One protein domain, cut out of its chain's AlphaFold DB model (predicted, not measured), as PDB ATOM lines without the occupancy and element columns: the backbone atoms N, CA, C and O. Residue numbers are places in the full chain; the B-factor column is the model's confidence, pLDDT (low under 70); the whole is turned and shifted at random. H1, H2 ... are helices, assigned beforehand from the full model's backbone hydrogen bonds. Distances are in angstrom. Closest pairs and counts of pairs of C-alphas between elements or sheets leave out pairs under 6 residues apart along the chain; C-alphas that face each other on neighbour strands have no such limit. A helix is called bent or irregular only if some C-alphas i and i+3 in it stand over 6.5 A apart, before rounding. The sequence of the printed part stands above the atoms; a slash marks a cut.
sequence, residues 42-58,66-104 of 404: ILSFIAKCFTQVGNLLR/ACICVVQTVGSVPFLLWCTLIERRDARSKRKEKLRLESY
ATOM      1  N   ILE A  42     494.057  -2.357 665.652       78.69
ATOM      2  CA  ILE A  42     495.061  -3.430 665.575       78.69
ATOM      3  C   ILE A  42     495.590  -3.592 664.146       78.69
ATOM      4  O   ILE A  42     496.801  -3.649 663.946       78.69
ATOM      5  N   LEU A  43     494.710  -3.614 663.141       79.06
ATOM      6  CA  LEU A  43     495.118  -3.728 661.737       79.06
ATOM      7  C   LEU A  43     495.986  -2.544 661.294       79.06
ATOM      8  O   LEU A  43     496.983  -2.738 660.600       79.06
ATOM      9  N   SER A  44     495.658  -1.327 661.743       82.75
ATOM     10  CA  SER A  44     496.477  -0.137 661.491       82.75
ATOM     11  C   SER A  44     497.860  -0.239 662.141       82.75
ATOM     12  O   SER A  44     498.861   0.085 661.502       82.75
ATOM     13  N   PHE A  45     497.938  -0.729 663.382       84.94
ATOM     14  CA  PHE A  45     499.208  -0.927 664.081       84.94
ATOM     15  C   PHE A  45     500.088  -1.969 663.378       84.94
ATOM     16  O   PHE A  45     501.253  -1.704 663.096       84.94
ATOM     17  N   ILE A  46     499.510  -3.112 662.998       80.50
ATOM     18  CA  ILE A  46     500.218  -4.176 662.277       80.50
ATOM     19  C   ILE A  46     500.748  -3.663 660.928       80.50
ATOM     20  O   ILE A  46     501.914  -3.885 660.603       80.50
ATOM     21  N   ALA A  47     499.945  -2.907 660.171       82.25
ATOM     22  CA  ALA A  47     500.383  -2.300 658.910       82.25
ATOM     23  C   ALA A  47     501.553  -1.311 659.099       82.25
ATOM     24  O   ALA A  47     502.488  -1.281 658.291       82.25
ATOM     25  N   LYS A  48     501.546  -0.536 660.192       85.25
ATOM     26  CA  LYS A  48     502.659   0.355 660.564       85.25
ATOM     27  C   LYS A  48     503.924  -0.426 660.935       85.25
ATOM     28  O   LYS A  48     505.009  -0.064 660.490       85.25
ATOM     29  N   CYS A  49     503.803  -1.538 661.661       82.38
ATOM     30  CA  CYS A  49     504.945  -2.404 661.961       82.38
ATOM     31  C   CYS A  49     505.552  -3.013 660.689       82.38
ATOM     32  O   CYS A  49     506.767  -2.966 660.514       82.38
ATOM     33  N   PHE A  50     504.730  -3.520 659.762       79.81
ATOM     34  CA  PHE A  50     505.228  -4.079 658.498       79.81
ATOM     35  C   PHE A  50     505.941  -3.036 657.630       79.81
ATOM     36  O   PHE A  50     506.990  -3.329 657.054       79.81
ATOM     37  N   THR A  51     505.420  -1.809 657.563       82.81
ATOM     38  CA  THR A  51     506.070  -0.714 656.821       82.81
ATOM     39  C   THR A  51     507.381  -0.279 657.476       82.81
ATOM     40  O   THR A  51     508.374  -0.074 656.775       82.81
ATOM     41  N   GLN A  52     507.440  -0.214 658.807       85.94
ATOM     42  CA  GLN A  52     508.659   0.140 659.534       85.94
ATOM     43  C   GLN A  52     509.752  -0.932 659.398       85.94
ATOM     44  O   GLN A  52     510.902  -0.596 659.111       85.94
ATOM     45  N   VAL A  53     509.396  -2.215 659.516       82.12
ATOM     46  CA  VAL A  53     510.320  -3.343 659.295       82.12
ATOM     47  C   VAL A  53     510.799  -3.379 657.843       82.12
ATOM     48  O   VAL A  53     511.993  -3.536 657.598       82.12
ATOM     49  N   GLY A  54     509.909  -3.145 656.872       78.75
ATOM     50  CA  GLY A  54     510.282  -3.044 655.457       78.75
ATOM     51  C   GLY A  54     511.285  -1.918 655.181       78.75
ATOM     52  O   GLY A  54     512.245  -2.113 654.436       78.75
ATOM     53  N   ASN A  55     511.115  -0.764 655.830       83.88
ATOM     54  CA  ASN A  55     512.043   0.362 655.715       83.88
ATOM     55  C   ASN A  55     513.404   0.090 656.379       83.88
ATOM     56  O   ASN A  55     514.421   0.562 655.873       83.88
ATOM     57  N   LEU A  56     513.444  -0.676 657.476       82.94
ATOM     58  CA  LEU A  56     514.693  -1.113 658.111       82.94
ATOM     59  C   LEU A  56     515.452  -2.124 657.242       82.94
ATOM     60  O   LEU A  56     516.656  -1.978 657.051       82.94
ATOM     61  N   LEU A  57     514.750  -3.101 656.662       76.19
ATOM     62  CA  LEU A  57     515.361  -4.128 655.812       76.19
ATOM     63  C   LEU A  57     515.955  -3.551 654.518       76.19
ATOM     64  O   LEU A  57     516.993  -4.026 654.069       76.19
ATOM     65  N   ARG A  58     515.372  -2.478 653.960       77.81
ATOM     66  CA  ARG A  58     515.935  -1.767 652.792       77.81
ATOM     67  C   ARG A  58     517.299  -1.118 653.050       77.81
ATOM     68  O   ARG A  58     517.996  -0.810 652.091       77.81
ATOM     69  N   ALA A  66     515.695 -11.358 646.634       75.94
ATOM     70  CA  ALA A  66     515.139 -12.671 646.950       75.94
ATOM     71  C   ALA A  66     514.842 -12.871 648.452       75.94
ATOM     72  O   ALA A  66     513.813 -13.445 648.799       75.94
ATOM     73  N   CYS A  67     515.683 -12.363 649.360       76.25
ATOM     74  CA  CYS A  67     515.475 -12.542 650.803       76.25
ATOM     75  C   CYS A  67     514.335 -11.671 651.354       76.25
ATOM     76  O   CYS A  67     513.613 -12.097 652.255       76.25
ATOM     77  N   ILE A  68     514.125 -10.479 650.786       73.31
ATOM     78  CA  ILE A  68     513.018  -9.587 651.169       73.31
ATOM     79  C   ILE A  68     511.669 -10.243 650.831       73.31
ATOM     80  O   ILE A  68     510.752 -10.219 651.653       73.31
ATOM     81  N   CYS A  69     511.574 -10.907 649.676       75.25
ATOM     82  CA  CYS A  69     510.382 -11.658 649.282       75.25
ATOM     83  C   CYS A  69     510.085 -12.830 650.235       75.25
ATOM     84  O   CYS A  69     508.924 -13.069 650.575       75.25
ATOM     85  N   VAL A  70     511.112 -13.533 650.729       78.94
ATOM     86  CA  VAL A  70     510.932 -14.652 651.674       78.94
ATOM     87  C   VAL A  70     510.422 -14.156 653.030       78.94
ATOM     88  O   VAL A  70     509.457 -14.698 653.562       78.94
ATOM     89  N   VAL A  71     510.980 -13.073 653.575       78.19
ATOM     90  CA  VAL A  71     510.520 -12.525 654.866       78.19
ATOM     91  C   VAL A  71     509.082 -11.993 654.776       78.19
ATOM     92  O   VAL A  71     508.278 -12.210 655.687       78.19
ATOM     93  N   GLN A  72     508.716 -11.353 653.660       73.69
ATOM     94  CA  GLN A  72     507.351 -10.859 653.445       73.69
ATOM     95  C   GLN A  72     506.326 -11.991 653.300       73.69
ATOM     96  O   GLN A  72     505.211 -11.890 653.822       73.69
ATOM     97  N   THR A  73     506.691 -13.083 652.632       78.00
ATOM     98  CA  THR A  73     505.804 -14.244 652.448       78.00
ATOM     99  C   THR A  73     505.649 -15.059 653.735       78.00
ATOM    100  O   THR A  73     504.527 -15.409 654.097       78.00
ATOM    101  N   VAL A  74     506.726 -15.271 654.498       82.19
ATOM    102  CA  VAL A  74     506.682 -16.039 655.758       82.19
ATOM    103  C   VAL A  74     505.874 -15.328 656.850       82.19
ATOM    104  O   VAL A  74     505.187 -15.992 657.620       82.19
ATOM    105  N   GLY A  75     505.890 -13.991 656.911       78.50
ATOM    106  CA  GLY A  75     505.095 -13.237 657.892       78.50
ATOM    107  C   GLY A  75     503.616 -13.061 657.520       78.50
ATOM    108  O   GLY A  75     502.752 -13.041 658.397       78.50
ATOM    109  N   SER A  76     503.304 -12.944 656.225       80.75
ATOM    110  CA  SER A  76     501.933 -12.675 655.760       80.75
ATOM    111  C   SER A  76     501.042 -13.920 655.750       80.75
ATOM    112  O   SER A  76     499.858 -13.822 656.079       80.75
ATOM    113  N   VAL A  77     501.594 -15.102 655.449       86.56
ATOM    114  CA  VAL A  77     500.815 -16.350 655.358       86.56
ATOM    115  C   VAL A  77     500.175 -16.761 656.702       86.56
ATOM    116  O   VAL A  77     498.964 -16.996 656.715       86.56
ATOM    117  N   PRO A  78     500.887 -16.790 657.850       86.44
ATOM    118  CA  PRO A  78     500.282 -17.109 659.147       86.44
ATOM    119  C   PRO A  78     499.225 -16.092 659.582       86.44
ATOM    120  O   PRO A  78     498.228 -16.471 660.191       86.44
ATOM    121  N   PHE A  79     499.408 -14.811 659.244       82.75
ATOM    122  CA  PHE A  79     498.448 -13.757 659.569       82.75
ATOM    123  C   PHE A  79     497.144 -13.911 658.777       82.75
ATOM    124  O   PHE A  79     496.062 -13.887 659.362       82.75
ATOM    125  N   LEU A  80     497.227 -14.159 657.465       86.00
ATOM    126  CA  LEU A  80     496.049 -14.448 656.642       86.00
ATOM    127  C   LEU A  80     495.349 -15.741 657.097       86.00
ATOM    128  O   LEU A  80     494.119 -15.793 657.170       86.00
ATOM    129  N   LEU A  81     496.111 -16.769 657.487       89.00
ATOM    130  CA  LEU A  81     495.551 -17.991 658.069       89.00
ATOM    131  C   LEU A  81     494.840 -17.708 659.405       89.00
ATOM    132  O   LEU A  81     493.736 -18.190 659.631       89.00
ATOM    133  N   TRP A  82     495.421 -16.878 660.270       89.50
ATOM    134  CA  TRP A  82     494.803 -16.460 661.528       89.50
ATOM    135  C   TRP A  82     493.502 -15.676 661.304       89.50
ATOM    136  O   TRP A  82     492.477 -16.007 661.904       89.50
ATOM    137  N   CYS A  83     493.498 -14.696 660.393       86.62
ATOM    138  CA  CYS A  83     492.297 -13.944 660.024       86.62
ATOM    139  C   CYS A  83     491.186 -14.866 659.501       86.62
ATOM    140  O   CYS A  83     490.054 -14.795 659.980       86.62
ATOM    141  N   THR A  84     491.510 -15.800 658.599       89.50
ATOM    142  CA  THR A  84     490.523 -16.768 658.088       89.50
ATOM    143  C   THR A  84     490.030 -17.740 659.168       89.50
ATOM    144  O   THR A  84     488.864 -18.144 659.147       89.50
ATOM    145  N   LEU A  85     490.862 -18.106 660.150       90.25
ATOM    146  CA  LEU A  85     490.446 -18.913 661.302       90.25
ATOM    147  C   LEU A  85     489.508 -18.145 662.244       90.25
ATOM    148  O   LEU A  85     488.530 -18.735 662.714       90.25
ATOM    149  N   ILE A  86     489.755 -16.852 662.485       85.25
ATOM    150  CA  ILE A  86     488.851 -15.983 663.256       85.25
ATOM    151  C   ILE A  86     487.503 -15.860 662.549       85.25
ATOM    152  O   ILE A  86     486.474 -16.146 663.159       85.25
ATOM    153  N   GLU A  87     487.492 -15.541 661.255       87.94
ATOM    154  CA  GLU A  87     486.249 -15.445 660.481       87.94
ATOM    155  C   GLU A  87     485.474 -16.767 660.484       87.94
ATOM    156  O   GLU A  87     484.257 -16.784 660.673       87.94
ATOM    157  N   ARG A  88     486.167 -17.908 660.354       89.38
ATOM    158  CA  ARG A  88     485.545 -19.236 660.466       89.38
ATOM    159  C   ARG A  88     484.995 -19.503 661.864       89.38
ATOM    160  O   ARG A  88     483.952 -20.152 661.979       89.38
ATOM    161  N   ARG A  89     485.665 -19.048 662.926       87.81
ATOM    162  CA  ARG A  89     485.189 -19.180 664.312       87.81
ATOM    163  C   ARG A  89     483.929 -18.345 664.532       87.81
ATOM    164  O   ARG A  89     482.954 -18.883 665.058       87.81
ATOM    165  N   ASP A  90     483.910 -17.109 664.050       82.94
ATOM    166  CA  ASP A  90     482.747 -16.223 664.120       82.94
ATOM    167  C   ASP A  90     481.587 -16.752 663.280       82.94
ATOM    168  O   ASP A  90     480.458 -16.832 663.764       82.94
ATOM    169  N   ALA A  91     481.851 -17.222 662.059       89.19
ATOM    170  CA  ALA A  91     480.848 -17.853 661.207       89.19
ATOM    171  C   ALA A  91     480.280 -19.132 661.842       89.19
ATOM    172  O   ALA A  91     479.070 -19.355 661.807       89.19
ATOM    173  N   ARG A  92     481.117 -19.966 662.480       90.12
ATOM    174  CA  ARG A  92     480.656 -21.138 663.248       90.12
ATOM    175  C   ARG A  92     479.838 -20.732 664.470       90.12
ATOM    176  O   ARG A  92     478.853 -21.407 664.756       90.12
ATOM    177  N   SER A  93     480.218 -19.664 665.173       82.38
ATOM    178  CA  SER A  93     479.458 -19.132 666.310       82.38
ATOM    179  C   SER A  93     478.081 -18.648 665.859       82.38
ATOM    180  O   SER A  93     477.072 -19.147 666.354       82.38
ATOM    181  N   LYS A  94     478.028 -17.805 664.818       84.06
ATOM    182  CA  LYS A  94     476.786 -17.323 664.195       84.06
ATOM    183  C   LYS A  94     475.929 -18.471 663.664       84.06
ATOM    184  O   LYS A  94     474.720 -18.464 663.850       84.06
ATOM    185  N   ARG A  95     476.529 -19.501 663.052       87.06
ATOM    186  CA  ARG A  95     475.801 -20.691 662.577       87.06
ATOM    187  C   ARG A  95     475.273 -21.542 663.729       87.06
ATOM    188  O   ARG A  95     474.154 -22.024 663.632       87.06
ATOM    189  N   LYS A  96     476.033 -21.726 664.814       82.19
ATOM    190  CA  LYS A  96     475.552 -22.416 666.025       82.19
ATOM    191  C   LYS A  96     474.430 -21.638 666.700       82.19
ATOM    192  O   LYS A  96     473.486 -22.259 667.163       82.19
ATOM    193  N   GLU A  97     474.524 -20.317 666.760       77.31
ATOM    194  CA  GLU A  97     473.474 -19.453 667.294       77.31
ATOM    195  C   GLU A  97     472.225 -19.497 666.418       77.31
ATOM    196  O   GLU A  97     471.149 -19.776 666.930       77.31
ATOM    197  N   LYS A  98     472.375 -19.377 665.096       81.31
ATOM    198  CA  LYS A  98     471.287 -19.563 664.133       81.31
ATOM    199  C   LYS A  98     470.646 -20.946 664.256       81.31
ATOM    200  O   LYS A  98     469.438 -21.023 664.383       81.31
ATOM    201  N   LEU A  99     471.432 -22.024 664.320       77.56
ATOM    202  CA  LEU A  99     470.916 -23.383 664.525       77.56
ATOM    203  C   LEU A  99     470.264 -23.556 665.900       77.56
ATOM    204  O   LEU A  99     469.277 -24.272 666.005       77.56
ATOM    205  N   ARG A 100     470.778 -22.925 666.963       72.19
ATOM    206  CA  ARG A 100     470.125 -22.905 668.283       72.19
ATOM    207  C   ARG A 100     468.791 -22.178 668.210       72.19
ATOM    208  O   ARG A 100     467.819 -22.706 668.718       72.19
ATOM    209  N   LEU A 101     468.727 -21.031 667.542       64.56
ATOM    210  CA  LEU A 101     467.494 -20.274 667.330       64.56
ATOM    211  C   LEU A 101     466.496 -21.048 666.454       64.56
ATOM    212  O   LEU A 101     465.319 -21.094 666.776       64.56
ATOM    213  N   GLU A 102     466.961 -21.716 665.396       69.81
ATOM    214  CA  GLU A 102     466.131 -22.529 664.493       69.81
ATOM    215  C   GLU A 102     465.669 -23.850 665.130       69.81
ATOM    216  O   GLU A 102     464.561 -24.317 664.862       69.81
ATOM    217  N   SER A 103     466.499 -24.470 665.978       65.31
ATOM    218  CA  SER A 103     466.141 -25.689 666.722       65.31
ATOM    219  C   SER A 103     465.296 -25.400 667.962       65.31
ATOM    220  O   SER A 103     464.542 -26.271 668.400       65.31
ATOM    221  N   TYR A 104     465.360 -24.182 668.504       52.88
ATOM    222  CA  TYR A 104     464.506 -23.723 669.592       52.88
ATOM    223  C   TYR A 104     463.126 -23.346 669.045       52.88
ATOM    224  O   TYR A 104     462.755 -22.183 668.937       52.88
TER     225      TYR A 104
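This is residues 42 to 58 and 66 to 104 of the 404 residues of an uncharacterized protein of Lophiotrema nucula (UniProt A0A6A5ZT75). One long helix, H2, makes the length of a rod, and the shorter H1 runs the opposite way beside its first part, coming close to it near the cut. Residues 77 to 104, of which 77 to 103 belong to H2, stick out free. The printed part has 56 residues with two named helices, H1 then H2, and no named strand: all helix. It is extended, with a radius of gyration of the C-alphas of 17.8 A and spans of 58 by 22 by 7 A.

H2, residues 66 to 103, and H1, residues 42 to 57, are close but not clearly touching; their closest C-alphas, those of Ile 68 and Leu 57, are 7.5 A apart. They run opposite ways at a shallow tilt of 11 degrees. Residues 42 to 49 of H1 stand free. In H1 every O i to N i+4 pair is within hydrogen-bond range, in H2 32 of 34.

H2 runs 54.4 A from C-alpha 66 at (515.139, -12.671, 646.950) to C-alpha 103. It is neither bent nor irregular, but only just: C-alphas 75 and 78 are 6.3 A apart. H1 runs 22.5 A from C-alpha 42 at (495.061, -3.430, 665.575).

The farthest C-alphas, of Arg 58 and Tyr 104, are 58.4 A apart. Residues 59 to 65 are not printed; C-alphas 58 and 66 are 12.4 A apart across the cut. Residues 101 to 104 have pLDDT under 70.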